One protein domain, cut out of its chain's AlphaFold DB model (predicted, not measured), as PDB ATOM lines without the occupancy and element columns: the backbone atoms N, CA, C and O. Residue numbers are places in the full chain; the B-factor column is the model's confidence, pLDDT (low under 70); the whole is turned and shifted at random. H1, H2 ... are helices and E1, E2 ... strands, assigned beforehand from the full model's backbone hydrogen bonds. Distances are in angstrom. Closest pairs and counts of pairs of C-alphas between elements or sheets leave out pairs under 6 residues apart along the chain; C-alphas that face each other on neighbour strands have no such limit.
ATOM      1  N   SER A   8      15.053  -8.270 -29.482       94.94
ATOM      2  CA  SER A   8      14.689  -9.553 -28.892       94.94
ATOM      3  C   SER A   8      14.356  -9.367 -27.420       94.94
ATOM      4  O   SER A   8      15.141  -8.765 -26.692       94.94
ATOM      5  N   LEU A   9      13.242  -9.943 -26.985       96.81
ATOM      6  CA  LEU A   9      12.796  -9.972 -25.598       96.81
ATOM      7  C   LEU A   9      12.418 -11.406 -25.225       96.81
ATOM      8  O   LEU A   9      11.740 -12.094 -25.985       96.81
ATOM      9  N   GLN A  10      12.851 -11.852 -24.052       97.00
ATOM     10  CA  GLN A  10      12.338 -13.073 -23.438       97.00
ATOM     11  C   GLN A  10      11.307 -12.680 -22.384       97.00
ATOM     12  O   GLN A  10      11.527 -11.738 -21.626       97.00
ATOM     13  N   ALA A  11      10.176 -13.375 -22.368       97.12
ATOM     14  CA  ALA A  11       9.072 -13.104 -21.457       97.12
ATOM     15  C   ALA A  11       8.357 -14.407 -21.092       97.12
ATOM     16  O   ALA A  11       8.638 -15.465 -21.660       97.12
ATOM     17  N   HIS A  12       7.413 -14.331 -20.161       98.00
ATOM     18  CA  HIS A  12       6.523 -15.444 -19.869       98.00
ATOM     19  C   HIS A  12       5.125 -14.953 -19.489       98.00
ATOM     20  O   HIS A  12       4.956 -13.830 -19.014       98.00
ATOM     21  N   ILE A  13       4.127 -15.806 -19.715       97.50
ATOM     22  CA  ILE A  13       2.752 -15.628 -19.240       97.50
ATOM     23  C   ILE A  13       2.383 -16.916 -18.505       97.50
ATOM     24  O   ILE A  13       2.122 -17.940 -19.133       97.50
ATOM     25  N   GLY A  14       2.430 -16.889 -17.170       96.69
ATOM     26  CA  GLY A  14       2.408 -18.122 -16.376       96.69
ATOM     27  C   GLY A  14       3.584 -19.026 -16.761       96.69
ATOM     28  O   GLY A  14       4.721 -18.549 -16.823       96.69
ATOM     29  N   ASP A  15       3.293 -20.287 -17.080       96.81
ATOM     30  CA  ASP A  15       4.285 -21.285 -17.511       96.81
ATOM     31  C   ASP A  15       4.669 -21.176 -18.998       96.81
ATOM     32  O   ASP A  15       5.644 -21.790 -19.441       96.81
ATOM     33  N   LEU A  16       3.931 -20.386 -19.791       97.50
ATOM     34  CA  LEU A  16       4.220 -20.192 -21.209       97.50
ATOM     35  C   LEU A  16       5.446 -19.294 -21.377       97.50
ATOM     36  O   LEU A  16       5.384 -18.090 -21.127       97.50
ATOM     37  N   LYS A  17       6.546 -19.872 -21.860       98.38
ATOM     38  CA  LYS A  17       7.778 -19.143 -22.181       98.38
ATOM     39  C   LYS A  17       7.693 -18.555 -23.585       98.38
ATOM     40  O   LYS A  17       7.368 -19.262 -24.538       98.38
ATOM     41  N   LEU A  18       8.040 -17.279 -23.714       98.12
ATOM     42  CA  LEU A  18       7.945 -16.515 -24.953       98.12
ATOM     43  C   LEU A  18       9.305 -15.957 -25.374       98.12
ATOM     44  O   LEU A  18      10.041 -15.384 -24.566       98.12
ATOM     45  N   HIS A  19       9.591 -16.044 -26.670       97.94
ATOM     46  CA  HIS A  19      10.668 -15.309 -27.327       97.94
ATOM     47  C   HIS A  19      10.059 -14.351 -28.348       97.94
ATOM     48  O   HIS A  19       9.544 -14.762 -29.385       97.94
ATOM     49  N   LEU A  20      10.081 -13.062 -28.031       97.81
ATOM     50  CA  LEU A  20       9.456 -12.017 -28.828       97.81
ATOM     51  C   LEU A  20      10.527 -11.281 -29.628       97.81
ATOM     52  O   LEU A  20      11.467 -10.714 -29.068       97.81
ATOM     53  N   LEU A  21      10.374 -11.283 -30.945       97.25
ATOM     54  CA  LEU A  21      11.248 -10.608 -31.892       97.25
ATOM     55  C   LEU A  21      10.444  -9.523 -32.610       97.25
ATOM     56  O   LEU A  21       9.420  -9.799 -33.233       97.25
ATOM     57  N   ASN A  22      10.928  -8.288 -32.557       96.06
ATOM     58  CA  ASN A  22      10.335  -7.166 -33.277       96.06
ATOM     59  C   ASN A  22      11.368  -6.543 -34.216       96.06
ATOM     60  O   ASN A  22      12.526  -6.355 -33.833       96.06
ATOM     61  N   SER A  23      10.964  -6.206 -35.439       94.94
ATOM     62  CA  SER A  23      11.817  -5.457 -36.360       94.94
ATOM     63  C   SER A  23      11.027  -4.505 -37.251       94.94
ATOM     64  O   SER A  23       9.866  -4.737 -37.584       94.94
ATOM     65  N   HIS A  24      11.703  -3.441 -37.672       94.62
ATOM     66  CA  HIS A  24      11.292  -2.616 -38.797       94.62
ATOM     67  C   HIS A  24      12.311  -2.864 -39.911       94.62
ATOM     68  O   HIS A  24      13.431  -2.366 -39.827       94.62
ATOM     69  N   LEU A  25      11.956  -3.701 -40.889       94.31
ATOM     70  CA  LEU A  25      12.873  -4.062 -41.973       94.31
ATOM     71  C   LEU A  25      13.000  -2.926 -42.984       94.31
ATOM     72  O   LEU A  25      12.135  -2.049 -43.068       94.31
ATOM     73  N   GLU A  26      14.057  -2.995 -43.788       94.62
ATOM     74  CA  GLU A  26      14.410  -1.965 -44.751       94.62
ATOM     75  C   GLU A  26      13.234  -1.593 -45.662       94.62
ATOM     76  O   GLU A  26      12.508  -2.441 -46.206       94.62
ATOM     77  N   SER A  27      13.032  -0.285 -45.793       90.12
ATOM     78  CA  SER A  27      11.864   0.293 -46.446       90.12
ATOM     79  C   SER A  27      11.996   0.319 -47.972       90.12
ATOM     80  O   SER A  27      12.969  -0.146 -48.551       90.12
ATOM     81  N   THR A  28      10.951   0.841 -48.620       88.50
ATOM     82  CA  THR A  28      10.877   1.100 -50.070       88.50
ATOM     83  C   THR A  28      11.122  -0.141 -50.951       88.50
ATOM     84  O   THR A  28      11.143  -1.277 -50.469       88.50
ATOM     85  N   ALA A  29      11.075   0.012 -52.275       88.12
ATOM     86  CA  ALA A  29      11.174  -1.119 -53.207       88.12
ATOM     87  C   ALA A  29      12.631  -1.415 -53.597       88.12
ATOM     88  O   ALA A  29      12.992  -2.567 -53.821       88.12
ATOM     89  N   GLU A  30      13.459  -0.378 -53.615       92.25
ATOM     90  CA  GLU A  30      14.856  -0.347 -54.041       92.25
ATOM     91  C   GLU A  30      15.750  -1.201 -53.130       92.25
ATOM     92  O   GLU A  30      16.722  -1.795 -53.590       92.25
ATOM     93  N   PHE A  31      15.377  -1.343 -51.857       93.06
ATOM     94  CA  PHE A  31      16.131  -2.115 -50.869       93.06
ATOM     95  C   PHE A  31      15.602  -3.542 -50.657       93.06
ATOM     96  O   PHE A  31      15.803  -4.139 -49.600       93.06
ATOM     97  N   ALA A  32      14.938  -4.125 -51.664       93.12
ATOM     98  CA  ALA A  32      14.402  -5.489 -51.594       93.12
ATOM     99  C   ALA A  32      15.445  -6.535 -51.175       93.12
ATOM    100  O   ALA A  32      15.152  -7.402 -50.355       93.12
ATOM    101  N   ARG A  33      16.677  -6.429 -51.692       94.88
ATOM    102  CA  ARG A  33      17.768  -7.350 -51.346       94.88
ATOM    103  C   ARG A  33      18.105  -7.301 -49.854       94.88
ATOM    104  O   ARG A  33      18.137  -8.347 -49.218       94.88
ATOM    105  N   GLU A  34      18.338  -6.107 -49.313       95.06
ATOM    106  CA  GLU A  34      18.666  -5.925 -47.893       95.06
ATOM    107  C   GLU A  34      17.513  -6.420 -47.011       95.06
ATOM    108  O   GLU A  34      17.731  -7.208 -46.096       95.06
ATOM    109  N   ARG A  35      16.268  -6.057 -47.342       95.00
ATOM    110  CA  ARG A  35      15.081  -6.510 -46.606       95.00
ATOM    111  C   ARG A  35      14.951  -8.040 -46.560       95.00
ATOM    112  O   ARG A  35      14.639  -8.586 -45.503       95.00
ATOM    113  N   VAL A  36      15.209  -8.739 -47.670       95.56
ATOM    114  CA  VAL A  36      15.191 -10.215 -47.713       95.56
ATOM    115  C   VAL A  36      16.276 -10.810 -46.812       95.56
ATOM    116  O   VAL A  36      15.999 -11.747 -46.065       95.56
ATOM    117  N   GLU A  37      17.493 -10.266 -46.832       96.00
ATOM    118  CA  GLU A  37      18.579 -10.742 -45.964       96.00
ATOM    119  C   GLU A  37      18.288 -10.479 -44.479       96.00
ATOM    120  O   GLU A  37      18.520 -11.346 -43.632       96.00
ATOM    121  N   GLN A  38      17.680  -9.339 -44.148       95.62
ATOM    122  CA  GLN A  38      17.230  -9.051 -42.786       95.62
ATOM    123  C   GLN A  38      16.123 -10.014 -42.323       95.62
ATOM    124  O   GLN A  38      16.131 -10.447 -41.167       95.62
ATOM    125  N   LEU A  39      15.198 -10.402 -43.211       95.50
ATOM    126  CA  LEU A  39      14.178 -11.406 -42.899       95.50
ATOM    127  C   LEU A  39      14.804 -12.785 -42.642       95.50
ATOM    128  O   LEU A  39      14.472 -13.435 -41.649       95.50
ATOM    129  N   LYS A  40      15.767 -13.210 -43.468       95.75
ATOM    130  CA  LYS A  40      16.519 -14.456 -43.234       95.75
ATOM    131  C   LYS A  40      17.264 -14.429 -41.900       95.75
ATOM    132  O   LYS A  40      17.259 -15.421 -41.175       95.75
ATOM    133  N   LEU A  41      17.858 -13.293 -41.533       95.12
ATOM    134  CA  LEU A  41      18.495 -13.128 -40.227       95.12
ATOM    135  C   LEU A  41      17.487 -13.287 -39.078       95.12
ATOM    136  O   LEU A  41      17.806 -13.919 -38.069       95.12
ATOM    137  N   ALA A  42      16.273 -12.751 -39.223       95.25
ATOM    138  CA  ALA A  42      15.206 -12.947 -38.246       95.25
ATOM    139  C   ALA A  42      14.813 -14.428 -38.123       95.25
ATOM    140  O   ALA A  42      14.737 -14.939 -37.008       95.25
ATOM    141  N   PHE A  43      14.674 -15.147 -39.241       95.56
ATOM    142  CA  PHE A  43      14.420 -16.591 -39.236       95.56
ATOM    143  C   PHE A  43      15.520 -17.389 -38.532       95.56
ATOM    144  O   PHE A  43      15.219 -18.283 -37.740       95.56
ATOM    145  N   THR A  44      16.790 -17.046 -38.750       94.94
ATOM    146  CA  THR A  44      17.912 -17.662 -38.027       94.94
ATOM    147  C   THR A  44      17.801 -17.427 -36.521       94.94
ATOM    148  O   THR A  44      17.990 -18.360 -35.743       94.94
ATOM    149  N   LYS A  45      17.426 -16.215 -36.089       94.38
ATOM    150  CA  LYS A  45      17.187 -15.927 -34.665       94.38
ATOM    151  C   LYS A  45      16.011 -16.719 -34.098       94.38
ATOM    152  O   LYS A  45      16.114 -17.194 -32.973       94.38
ATOM    153  N   MET A  46      14.929 -16.884 -34.861       95.06
ATOM    154  CA  MET A  46      13.775 -17.679 -34.429       95.06
ATOM    155  C   MET A  46      14.145 -19.148 -34.212       95.06
ATOM    156  O   MET A  46      13.758 -19.732 -33.205       95.06
ATOM    157  N   LYS A  47      14.933 -19.730 -35.125       93.44
ATOM    158  CA  LYS A  47      15.424 -21.115 -35.013       93.44
ATOM    159  C   LYS A  47      16.368 -21.333 -33.832       93.44
ATOM    160  O   LYS A  47      16.481 -22.454 -33.357       93.44
ATOM    161  N   GLY A  48      17.058 -20.284 -33.388       92.62
ATOM    162  CA  GLY A  48      17.963 -20.334 -32.242       92.62
ATOM    163  C   GLY A  48      17.267 -20.289 -30.878       92.62
ATOM    164  O   GLY A  48      17.960 -20.282 -29.862       92.62
ATOM    165  N   ALA A  49      15.934 -20.213 -30.830       93.50
ATOM    166  CA  ALA A  49      15.192 -20.226 -29.574       93.50
ATOM    167  C   ALA A  49      15.345 -21.567 -28.838       93.50
ATOM    168  O   ALA A  49      15.463 -22.629 -29.452       93.50
ATOM    169  N   ALA A  50      15.338 -21.520 -27.505       93.44
ATOM    170  CA  ALA A  50      15.453 -22.720 -26.683       93.44
ATOM    171  C   ALA A  50      14.229 -23.649 -26.855       93.44
ATOM    172  O   ALA A  50      13.116 -23.162 -27.075       93.44
ATOM    173  N   PRO A  51      14.393 -24.978 -26.701       93.69
ATOM    174  CA  PRO A  51      13.270 -25.911 -26.725       93.69
ATOM    175  C   PRO A  51      12.190 -25.548 -25.696       93.69
ATOM    176  O   PRO A  51      12.495 -25.135 -24.577       93.69
ATOM    177  N   GLY A  52      10.919 -25.718 -26.068       94.81
ATOM    178  CA  GLY A  52       9.779 -25.409 -25.195       94.81
ATOM    179  C   GLY A  52       9.466 -23.915 -25.042       94.81
ATOM    180  O   GLY A  52       8.656 -23.556 -24.190       94.81
ATOM    181  N   VAL A  53      10.089 -23.043 -25.842       97.31
ATOM    182  CA  VAL A  53       9.760 -21.612 -25.927       97.31
ATOM    183  C   VAL A  53       8.938 -21.348 -27.184       97.31
ATOM    184  O   VAL A  53       9.293 -21.789 -28.276       97.31
ATOM    185  N   THR A  54       7.846 -20.598 -27.047       97.06
ATOM    186  CA  THR A  54       7.066 -20.120 -28.189       97.06
ATOM    187  C   THR A  54       7.674 -18.830 -28.724       97.06
ATOM    188  O   THR A  54       7.748 -17.822 -28.019       97.06
ATOM    189  N   THR A  55       8.086 -18.846 -29.989       97.50
ATOM    190  CA  THR A  55       8.722 -17.694 -30.633       97.50
ATOM    191  C   THR A  55       7.741 -16.944 -31.523       97.50
ATOM    192  O   THR A  55       7.122 -17.535 -32.405       97.50
ATOM    193  N   LEU A  56       7.646 -15.628 -31.334       97.50
ATOM    194  CA  LEU A  56       6.857 -14.727 -32.169       97.50
ATOM    195  C   LEU A  56       7.782 -13.705 -32.819       97.50
ATOM    196  O   LEU A  56       8.553 -13.037 -32.132       97.50
ATOM    197  N   PHE A  57       7.680 -13.557 -34.136       97.00
ATOM    198  CA  PHE A  57       8.376 -12.515 -34.881       97.00
ATOM    199  C   PHE A  57       7.374 -11.645 -35.631       97.00
ATOM    200  O   PHE A  57       6.478 -12.155 -36.301       97.00
ATOM    201  N   GLY A  58       7.536 -10.329 -35.530       95.69
ATOM    202  CA  GLY A  58       6.683  -9.375 -36.223       95.69
ATOM    203  C   GLY A  58       7.268  -7.967 -36.257       95.69
ATOM    204  O   GLY A  58       8.456  -7.757 -36.014       95.69
ATOM    205  N   GLY A  59       6.409  -7.006 -36.590       94.69
ATOM    206  CA  GLY A  59       6.756  -5.593 -36.726       94.69
ATOM    207  C   GLY A  59       6.411  -5.048 -38.108       94.69
ATOM    208  O   GLY A  59       5.505  -5.554 -38.777       94.69
ATOM    209  N   ASP A  60       7.110  -4.001 -38.550       94.62
ATOM    210  CA  ASP A  60       6.952  -3.463 -39.902       94.62
ATOM    211  C   ASP A  60       7.950  -4.077 -40.870       94.62
ATOM    212  O   ASP A  60       9.070  -3.605 -41.036       94.62
ATOM    213  N   LEU A  61       7.539  -5.167 -41.506       94.12
ATOM    214  CA  LEU A  61       8.469  -5.948 -42.308       94.12
ATOM    215  C   LEU A  61       8.647  -5.404 -43.726       94.12
ATOM    216  O   LEU A  61       9.530  -5.869 -44.430       94.12
ATOM    217  N   ASN A  62       7.837  -4.432 -44.165       93.38
ATOM    218  CA  ASN A  62       7.931  -3.833 -45.504       93.38
ATOM    219  C   ASN A  62       7.932  -4.839 -46.682       93.38
ATOM    220  O   ASN A  62       8.324  -4.491 -47.800       93.38
ATOM    221  N   MET A  63       7.481  -6.069 -46.442       91.75
ATOM    222  CA  MET A  63       7.616  -7.195 -47.361       91.75
ATOM    223  C   MET A  63       6.625  -7.123 -48.523       91.75
ATOM    224  O   MET A  63       5.597  -6.446 -48.481       91.75
ATOM    225  N   ARG A  64       6.973  -7.812 -49.605       91.94
ATOM    226  CA  ARG A  64       6.055  -8.184 -50.685       91.94
ATOM    227  C   ARG A  64       6.014  -9.704 -50.764       91.94
ATOM    228  O   ARG A  64       7.036 -10.339 -50.527       91.94
ATOM    229  N   ASP A  65       4.891 -10.280 -51.185       90.62
ATOM    230  CA  ASP A  65       4.701 -11.741 -51.235       90.62
ATOM    231  C   ASP A  65       5.869 -12.474 -51.937       90.62
ATOM    232  O   ASP A  65       6.404 -13.448 -51.411       90.62
ATOM    233  N   LYS A  66       6.366 -11.943 -53.069       91.50
ATOM    234  CA  LYS A  66       7.516 -12.514 -53.803       91.50
ATOM    235  C   LYS A  66       8.816 -12.572 -52.989       91.50
ATOM    236  O   LYS A  66       9.630 -13.468 -53.175       91.50
ATOM    237  N   GLU A  67       9.020 -11.609 -52.097       94.19
ATOM    238  CA  GLU A  67      10.218 -11.506 -51.263       94.19
ATOM    239  C   GLU A  67      10.148 -12.494 -50.097       94.19
ATOM    240  O   GLU A  67      11.178 -13.009 -49.672       94.19
ATOM    241  N   VAL A  68       8.943 -12.802 -49.603       92.44
ATOM    242  CA  VAL A  68       8.754 -13.833 -48.575       92.44
ATOM    243  C   VAL A  68       9.032 -15.217 -49.167       92.44
ATOM    244  O   VAL A  68       9.753 -16.008 -48.561       92.44
ATOM    245  N   VAL A  69       8.555 -15.475 -50.392       93.06
ATOM    246  CA  VAL A  69       8.905 -16.689 -51.153       93.06
ATOM    247  C   VAL A  69      10.422 -16.787 -51.349       93.06
ATOM    248  O   VAL A  69      11.001 -17.840 -51.105       93.06
ATOM    249  N   GLN A  70      11.082 -15.684 -51.723       94.88
ATOM    250  CA  GLN A  70      12.539 -15.638 -51.894       94.88
ATOM    251  C   GLN A  70      13.312 -15.871 -50.585       94.88
ATOM    252  O   GLN A  70      14.380 -16.484 -50.603       94.88
ATOM    253  N   ALA A  71      12.816 -15.359 -49.456       94.56
ATOM    254  CA  ALA A  71      13.436 -15.571 -48.151       94.56
ATOM    255  C   ALA A  71      13.310 -17.029 -47.682       94.56
ATOM    256  O   ALA A  71      14.216 -17.516 -47.008       94.56
ATOM    257  N   GLY A  72      12.224 -17.706 -48.072       94.25
ATOM    258  CA  GLY A  72      11.941 -19.096 -47.734       94.25
ATOM    259  C   GLY A  72      11.531 -19.244 -46.272       94.25
ATOM    260  O   GLY A  72      12.377 -19.246 -45.377       94.25
ATOM    261  N   LEU A  73      10.227 -19.379 -46.022       93.56
ATOM    262  CA  LEU A  73       9.727 -19.574 -44.665       93.56
ATOM    263  C   LEU A  73      10.281 -20.894 -44.091       93.56
ATOM    264  O   LEU A  73      10.177 -21.936 -44.743       93.56
ATOM    265  N   PRO A  74      10.896 -20.887 -42.896       94.25
ATOM    266  CA  PRO A  74      11.405 -22.108 -42.299       94.25
ATOM    267  C   PRO A  74      10.323 -23.138 -41.988       94.25
ATOM    268  O   PRO A  74       9.221 -22.787 -41.575       94.25
ATOM    269  N   GLN A  75      10.685 -24.421 -42.049       92.94
ATOM    270  CA  GLN A  75       9.835 -25.487 -41.524       92.94
ATOM    271  C   GLN A  75       9.482 -25.228 -40.050       92.94
ATOM    272  O   GLN A  75      10.350 -24.870 -39.252       92.94
ATOM    273  N   GLY A  76       8.208 -25.421 -39.700       91.19
ATOM    274  CA  GLY A  76       7.692 -25.196 -38.347       91.19
ATOM    275  C   GLY A  76       7.380 -23.733 -38.019       91.19
ATOM    276  O   GLY A  76       6.847 -23.462 -36.948       91.19
ATOM    277  N   VAL A  77       7.665 -22.797 -38.930       94.06
ATOM    278  CA  VAL A  77       7.209 -21.408 -38.836       94.06
ATOM    279  C   VAL A  77       5.994 -21.235 -39.739       94.06
ATOM    280  O   VAL A  77       5.969 -21.733 -40.861       94.06
ATOM    281  N   VAL A  78       4.989 -20.519 -39.244       94.38
ATOM    282  CA  VAL A  78       3.772 -20.189 -39.989       94.38
ATOM    283  C   VAL A  78       3.539 -18.687 -39.960       94.38
ATOM    284  O   VAL A  78       3.889 -18.016 -38.986       94.38
ATOM    285  N   ASP A  79       2.922 -18.165 -41.014       94.81
ATOM    286  CA  ASP A  79       2.351 -16.827 -40.987       94.81
ATOM    287  C   ASP A  79       0.989 -16.853 -40.280       94.81
ATOM    288  O   ASP A  79       0.124 -17.664 -40.613       94.81
ATOM    289  N   LEU A  80       0.782 -15.970 -39.301       95.00
ATOM    290  CA  LEU A  80      -0.449 -15.964 -38.508       95.00
ATOM    291  C   LEU A  80      -1.685 -15.556 -39.319       95.00
ATOM    292  O   LEU A  80      -2.754 -16.114 -39.097       95.00
ATOM    293  N   TRP A  81      -1.574 -14.613 -40.261       94.31
ATOM    294  CA  TRP A  81      -2.718 -14.235 -41.098       94.31
ATOM    295  C   TRP A  81      -3.131 -15.405 -42.000       94.31
ATOM    296  O   TRP A  81      -4.323 -15.635 -42.208       94.31
ATOM    297  N   GLU A  82      -2.162 -16.191 -42.474       94.12
ATOM    298  CA  GLU A  82      -2.420 -17.384 -43.286       94.12
ATOM    299  C   GLU A  82      -2.995 -18.532 -42.466       94.12
ATOM    300  O   GLU A  82      -4.036 -19.079 -42.834       94.12
ATOM    301  N   ALA A  83      -2.386 -18.833 -41.318       95.06
ATOM    302  CA  ALA A  83      -2.860 -19.857 -40.392       95.06
ATOM    303  C   ALA A  83      -4.272 -19.558 -39.855       95.06
ATOM    304  O   ALA A  83      -5.038 -20.480 -39.584       95.06
ATOM    305  N   CYS A  84      -4.647 -18.280 -39.744       95.06
ATOM    306  CA  CYS A  84      -5.978 -17.842 -39.320       95.06
ATOM    307  C   CYS A  84      -6.981 -17.653 -40.478       95.06
ATOM    308  O   CYS A  84      -7.995 -16.973 -40.305       95.06
ATOM    309  N   GLY A  85      -6.730 -18.237 -41.654       95.50
ATOM    310  CA  GLY A  85      -7.721 -18.316 -42.733       95.50
ATOM    311  C   GLY A  85      -7.752 -17.121 -43.686       95.50
ATOM    312  O   GLY A  85      -8.746 -16.928 -44.380       95.50
ATOM    313  N   GLN A  86      -6.681 -16.324 -43.746       94.94
ATOM    314  CA  GLN A  86      -6.460 -15.350 -44.821       94.94
ATOM    315  C   GLN A  86      -7.586 -14.319 -45.000       94.94
ATOM    316  O   GLN A  86      -7.938 -13.931 -46.118       94.94
ATOM    317  N   ARG A  87      -8.157 -13.855 -43.886       93.44
ATOM    318  CA  ARG A  87      -9.304 -12.942 -43.885       93.44
ATOM    319  C   ARG A  87      -9.052 -11.691 -44.751       93.44
ATOM    320  O   ARG A  87      -8.085 -10.963 -44.487       93.44
ATOM    321  N   PRO A  88      -9.897 -11.403 -45.762       92.56
ATOM    322  CA  PRO A  88      -9.692 -10.274 -46.671       92.56
ATOM    323  C   PRO A  88      -9.700  -8.911 -45.974       92.56
ATOM    324  O   PRO A  88      -8.954  -8.014 -46.368       92.56
ATOM    325  N   GLU A  89     -10.502  -8.758 -44.918       90.88
ATOM    326  CA  GLU A  89     -10.715  -7.472 -44.240       90.88
ATOM    327  C   GLU A  89      -9.445  -6.933 -43.561       90.88
ATOM    328  O   GLU A  89      -9.290  -5.719 -43.420       90.88
ATOM    329  N   CYS A  90      -8.531  -7.826 -43.163       90.62
ATOM    330  CA  CYS A  90      -7.254  -7.495 -42.525       90.62
ATOM    331  C   CYS A  90      -6.033  -7.805 -43.406       90.62
ATOM    332  O   CYS A  90      -4.905  -7.788 -42.920       90.62
ATOM    333  N   ARG A  91      -6.240  -8.054 -44.709       91.19
ATOM    334  CA  ARG A  91      -5.159  -8.388 -45.648       91.19
ATOM    335  C   ARG A  91      -4.141  -7.259 -45.799       91.19
ATOM    336  O   ARG A  91      -2.944  -7.528 -45.855       91.19
ATOM    337  N   TYR A  92      -4.609  -6.018 -45.922       91.25
ATOM    338  CA  TYR A  92      -3.759  -4.852 -46.162       91.25
ATOM    339  C   TYR A  92      -3.556  -4.067 -44.871       91.25
ATOM    340  O   TYR A  92      -4.504  -3.529 -44.305       91.25
ATOM    341  N   THR A  93      -2.305  -3.974 -44.426       92.38
ATOM    342  CA  THR A  93      -1.929  -3.212 -43.222       92.38
ATOM    343  C   THR A  93      -1.417  -1.811 -43.555       92.38
ATOM    344  O   THR A  93      -1.139  -1.019 -42.659       92.38
ATOM    345  N   TRP A  94      -1.249  -1.514 -44.843       90.00
ATOM    346  CA  TRP A  94      -0.960  -0.185 -45.370       90.00
ATOM    347  C   TRP A  94      -1.755  -0.012 -46.663       90.00
ATOM    348  O   TRP A  94      -1.528  -0.748 -47.623       90.00
ATOM    349  N   ASP A  95      -2.715   0.907 -46.652       87.94
ATOM    350  CA  ASP A  95      -3.664   1.122 -47.744       87.94
ATOM    351  C   ASP A  95      -3.950   2.620 -47.874       87.94
ATOM    352  O   ASP A  95      -4.650   3.204 -47.045       87.94
ATOM    353  N   THR A  96      -3.396   3.244 -48.912       87.75
ATOM    354  CA  THR A  96      -3.558   4.691 -49.169       87.75
ATOM    355  C   THR A  96      -4.897   5.057 -49.806       87.75
ATOM    356  O   THR A  96      -5.232   6.234 -49.897       87.75
ATOM    357  N   THR A  97      -5.706   4.069 -50.196       85.88
ATOM    358  CA  THR A  97      -7.093   4.305 -50.627       85.88
ATOM    359  C   THR A  97      -8.035   4.507 -49.439       85.88
ATOM    360  O   THR A  97      -9.102   5.097 -49.586       85.88
ATOM    361  N   ARG A  98      -7.632   4.033 -48.250       84.81
ATOM    362  CA  ARG A  98      -8.402   4.120 -46.998       84.81
ATOM    363  C   ARG A  98      -7.761   5.040 -45.965       84.81
ATOM    364  O   ARG A  98      -8.468   5.618 -45.147       84.81
ATOM    365  N   ASN A  99      -6.434   5.139 -45.960       86.88
ATOM    366  CA  ASN A  99      -5.678   5.970 -45.036       86.88
ATOM    367  C   ASN A  99      -5.237   7.266 -45.729       86.88
ATOM    368  O   ASN A  99      -4.441   7.231 -46.663       86.88
ATOM    369  N   ALA A 127       1.118 -19.236 -50.504       38.41
ATOM    370  CA  ALA A 127       1.189 -17.848 -50.079       38.41
ATOM    371  C   ALA A 127       1.984 -17.845 -48.772       38.41
ATOM    372  O   ALA A 127       1.729 -18.689 -47.922       38.41
ATOM    373  N   ASN A 128       2.994 -16.978 -48.695       40.75
ATOM    374  CA  ASN A 128       3.729 -16.640 -47.484       40.75
ATOM    375  C   ASN A 128       3.451 -15.141 -47.233       40.75
ATOM    376  O   ASN A 128       3.735 -14.350 -48.141       40.75
ATOM    377  N   SER A 129       2.902 -14.711 -46.088       46.03
ATOM    378  CA  SER A 129       2.303 -13.356 -46.004       46.03
ATOM    379  C   SER A 129       2.719 -12.460 -44.831       46.03
ATOM    380  O   SER A 129       1.911 -12.071 -43.991       46.03
ATOM    381  N   LEU A 130       3.912 -11.885 -44.925       49.09
ATOM    382  CA  LEU A 130       4.297 -10.738 -44.105       49.09
ATOM    383  C   LEU A 130       3.930  -9.412 -44.818       49.09
ATOM    384  O   LEU A 130       4.347  -9.185 -45.948       49.09
ATOM    385  N   LYS A 131       3.125  -8.560 -44.153       54.16
ATOM    386  CA  LYS A 131       2.632  -7.201 -44.519       54.16
ATOM    387  C   LYS A 131       2.365  -6.902 -46.008       54.16
ATOM    388  O   LYS A 131       3.267  -6.540 -46.753       54.16
ATOM    389  N   ARG A 132       1.088  -6.835 -46.404       64.81
ATOM    390  CA  ARG A 132       0.679  -6.402 -47.756       64.81
ATOM    391  C   ARG A 132       0.338  -4.913 -47.816       64.81
ATOM    392  O   ARG A 132      -0.389  -4.396 -46.965       64.81
ATOM    393  N   LYS A 133       0.848  -4.244 -48.855       65.00
ATOM    394  CA  LYS A 133       0.609  -2.826 -49.178       65.00
ATOM    395  C   LYS A 133      -0.308  -2.708 -50.400       65.00
ATOM    396  O   LYS A 133      -0.115  -3.471 -51.348       65.00
ATOM    397  N   ARG A 134      -1.262  -1.774 -50.374       64.19
ATOM    398  CA  ARG A 134      -2.124  -1.403 -51.506       64.19
ATOM    399  C   ARG A 134      -2.047   0.092 -51.792       64.19
ATOM    400  O   ARG A 134      -1.982   0.889 -50.825       64.19
TER     401      ARG A 134
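Overview. This is residues 8 to 99 and 127 to 134 of the 134 residues of a protein of Portunus trituberculatus (UniProt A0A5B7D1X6). A small, twisted sheet of three strands, E1, E2 and E3, has the long helix H1 over one face, running along its strands, and no named helix on its other face. H2 packs on H1 away from the sheet, and the later part of the chain, with the short H3 and E4, lies beyond the E3 edge, where residues 132 to 133 pair with E4. The printed part has 100 residues, with three named helices and four named strands in the order E1, E2, H1, E3, H2, H3, E4; the sheet order is E1, E2, E3, mixed, and the class is mixed, helices and strands. It is compact, with a radius of gyration of the C-alphas of 14.3 A, and spans 43 by 29 by 22 A.

Along the chain. E2, residues 16 to 24, is the longest strand at 25.9 A. E1, residues 8 to 13, measures 16.5 A and begins at C-alpha 8 (14.689, -9.553, -28.892). E3, residues 54 to 60, measures 20.4 A. H1, residues 32 to 47, measures 22.8 A from C-alpha 32 (14.402, -5.489, -51.594). H2 is residues 65 to 71, 10.0 A; H3 is residues 80 to 83, 5.0 A; E4 is residues 92 to 94, 5.5 A, ending at C-alpha 94 (-0.960, -0.185, -45.370).

Arrangement. E1 and E2 form a hairpin, antiparallel at 147 degrees, with N 9 and O 20 at 2.8 A. E2 and E3 are parallel at 20 degrees, with N 21 and O 56 at 2.8 A. E1 and E3 are the edge strands. E2, H1 and E3 make a strand-helix-strand unit, two parallel neighbour strands with a helix between, and its crossover is right-handed. With the sheet, H1 makes two layers, a helix on one face of a sheet. H1 is over E2 and E3, at a height over the sheet of 10.4 A and at 12 degrees to E2 on the local plane. The closest C-alphas of H1 and E3 are those of Met 46 and Thr 55, 6.3 A apart. H2 touches H1 at a steep tilt of 60 degrees, the same way, with the C-alphas of Val 36 and Ala 71 closest at 5.7 A. H2 and H3 are not on the sheet, and they are apart from each other. E4 pairs with no named strand, but residues 92 to 94 of E4 pair with residues 132 to 133, parallel. Each O i to N i+4 pair in H1 and H2 is within hydrogen-bond range; H3 is too short for such a pair.

Size, cuts and confidence. The C-alphas farthest apart, those of Pro 51 and Thr 97, are 43.6 A apart. Residues 100 to 126 are not printed, and C-alphas 99 and 127 are 25.3 A apart across this cut. No link between named elements is long. The mean pLDDT of the printed part is 90.7, and residues 127 to 134 are under 70.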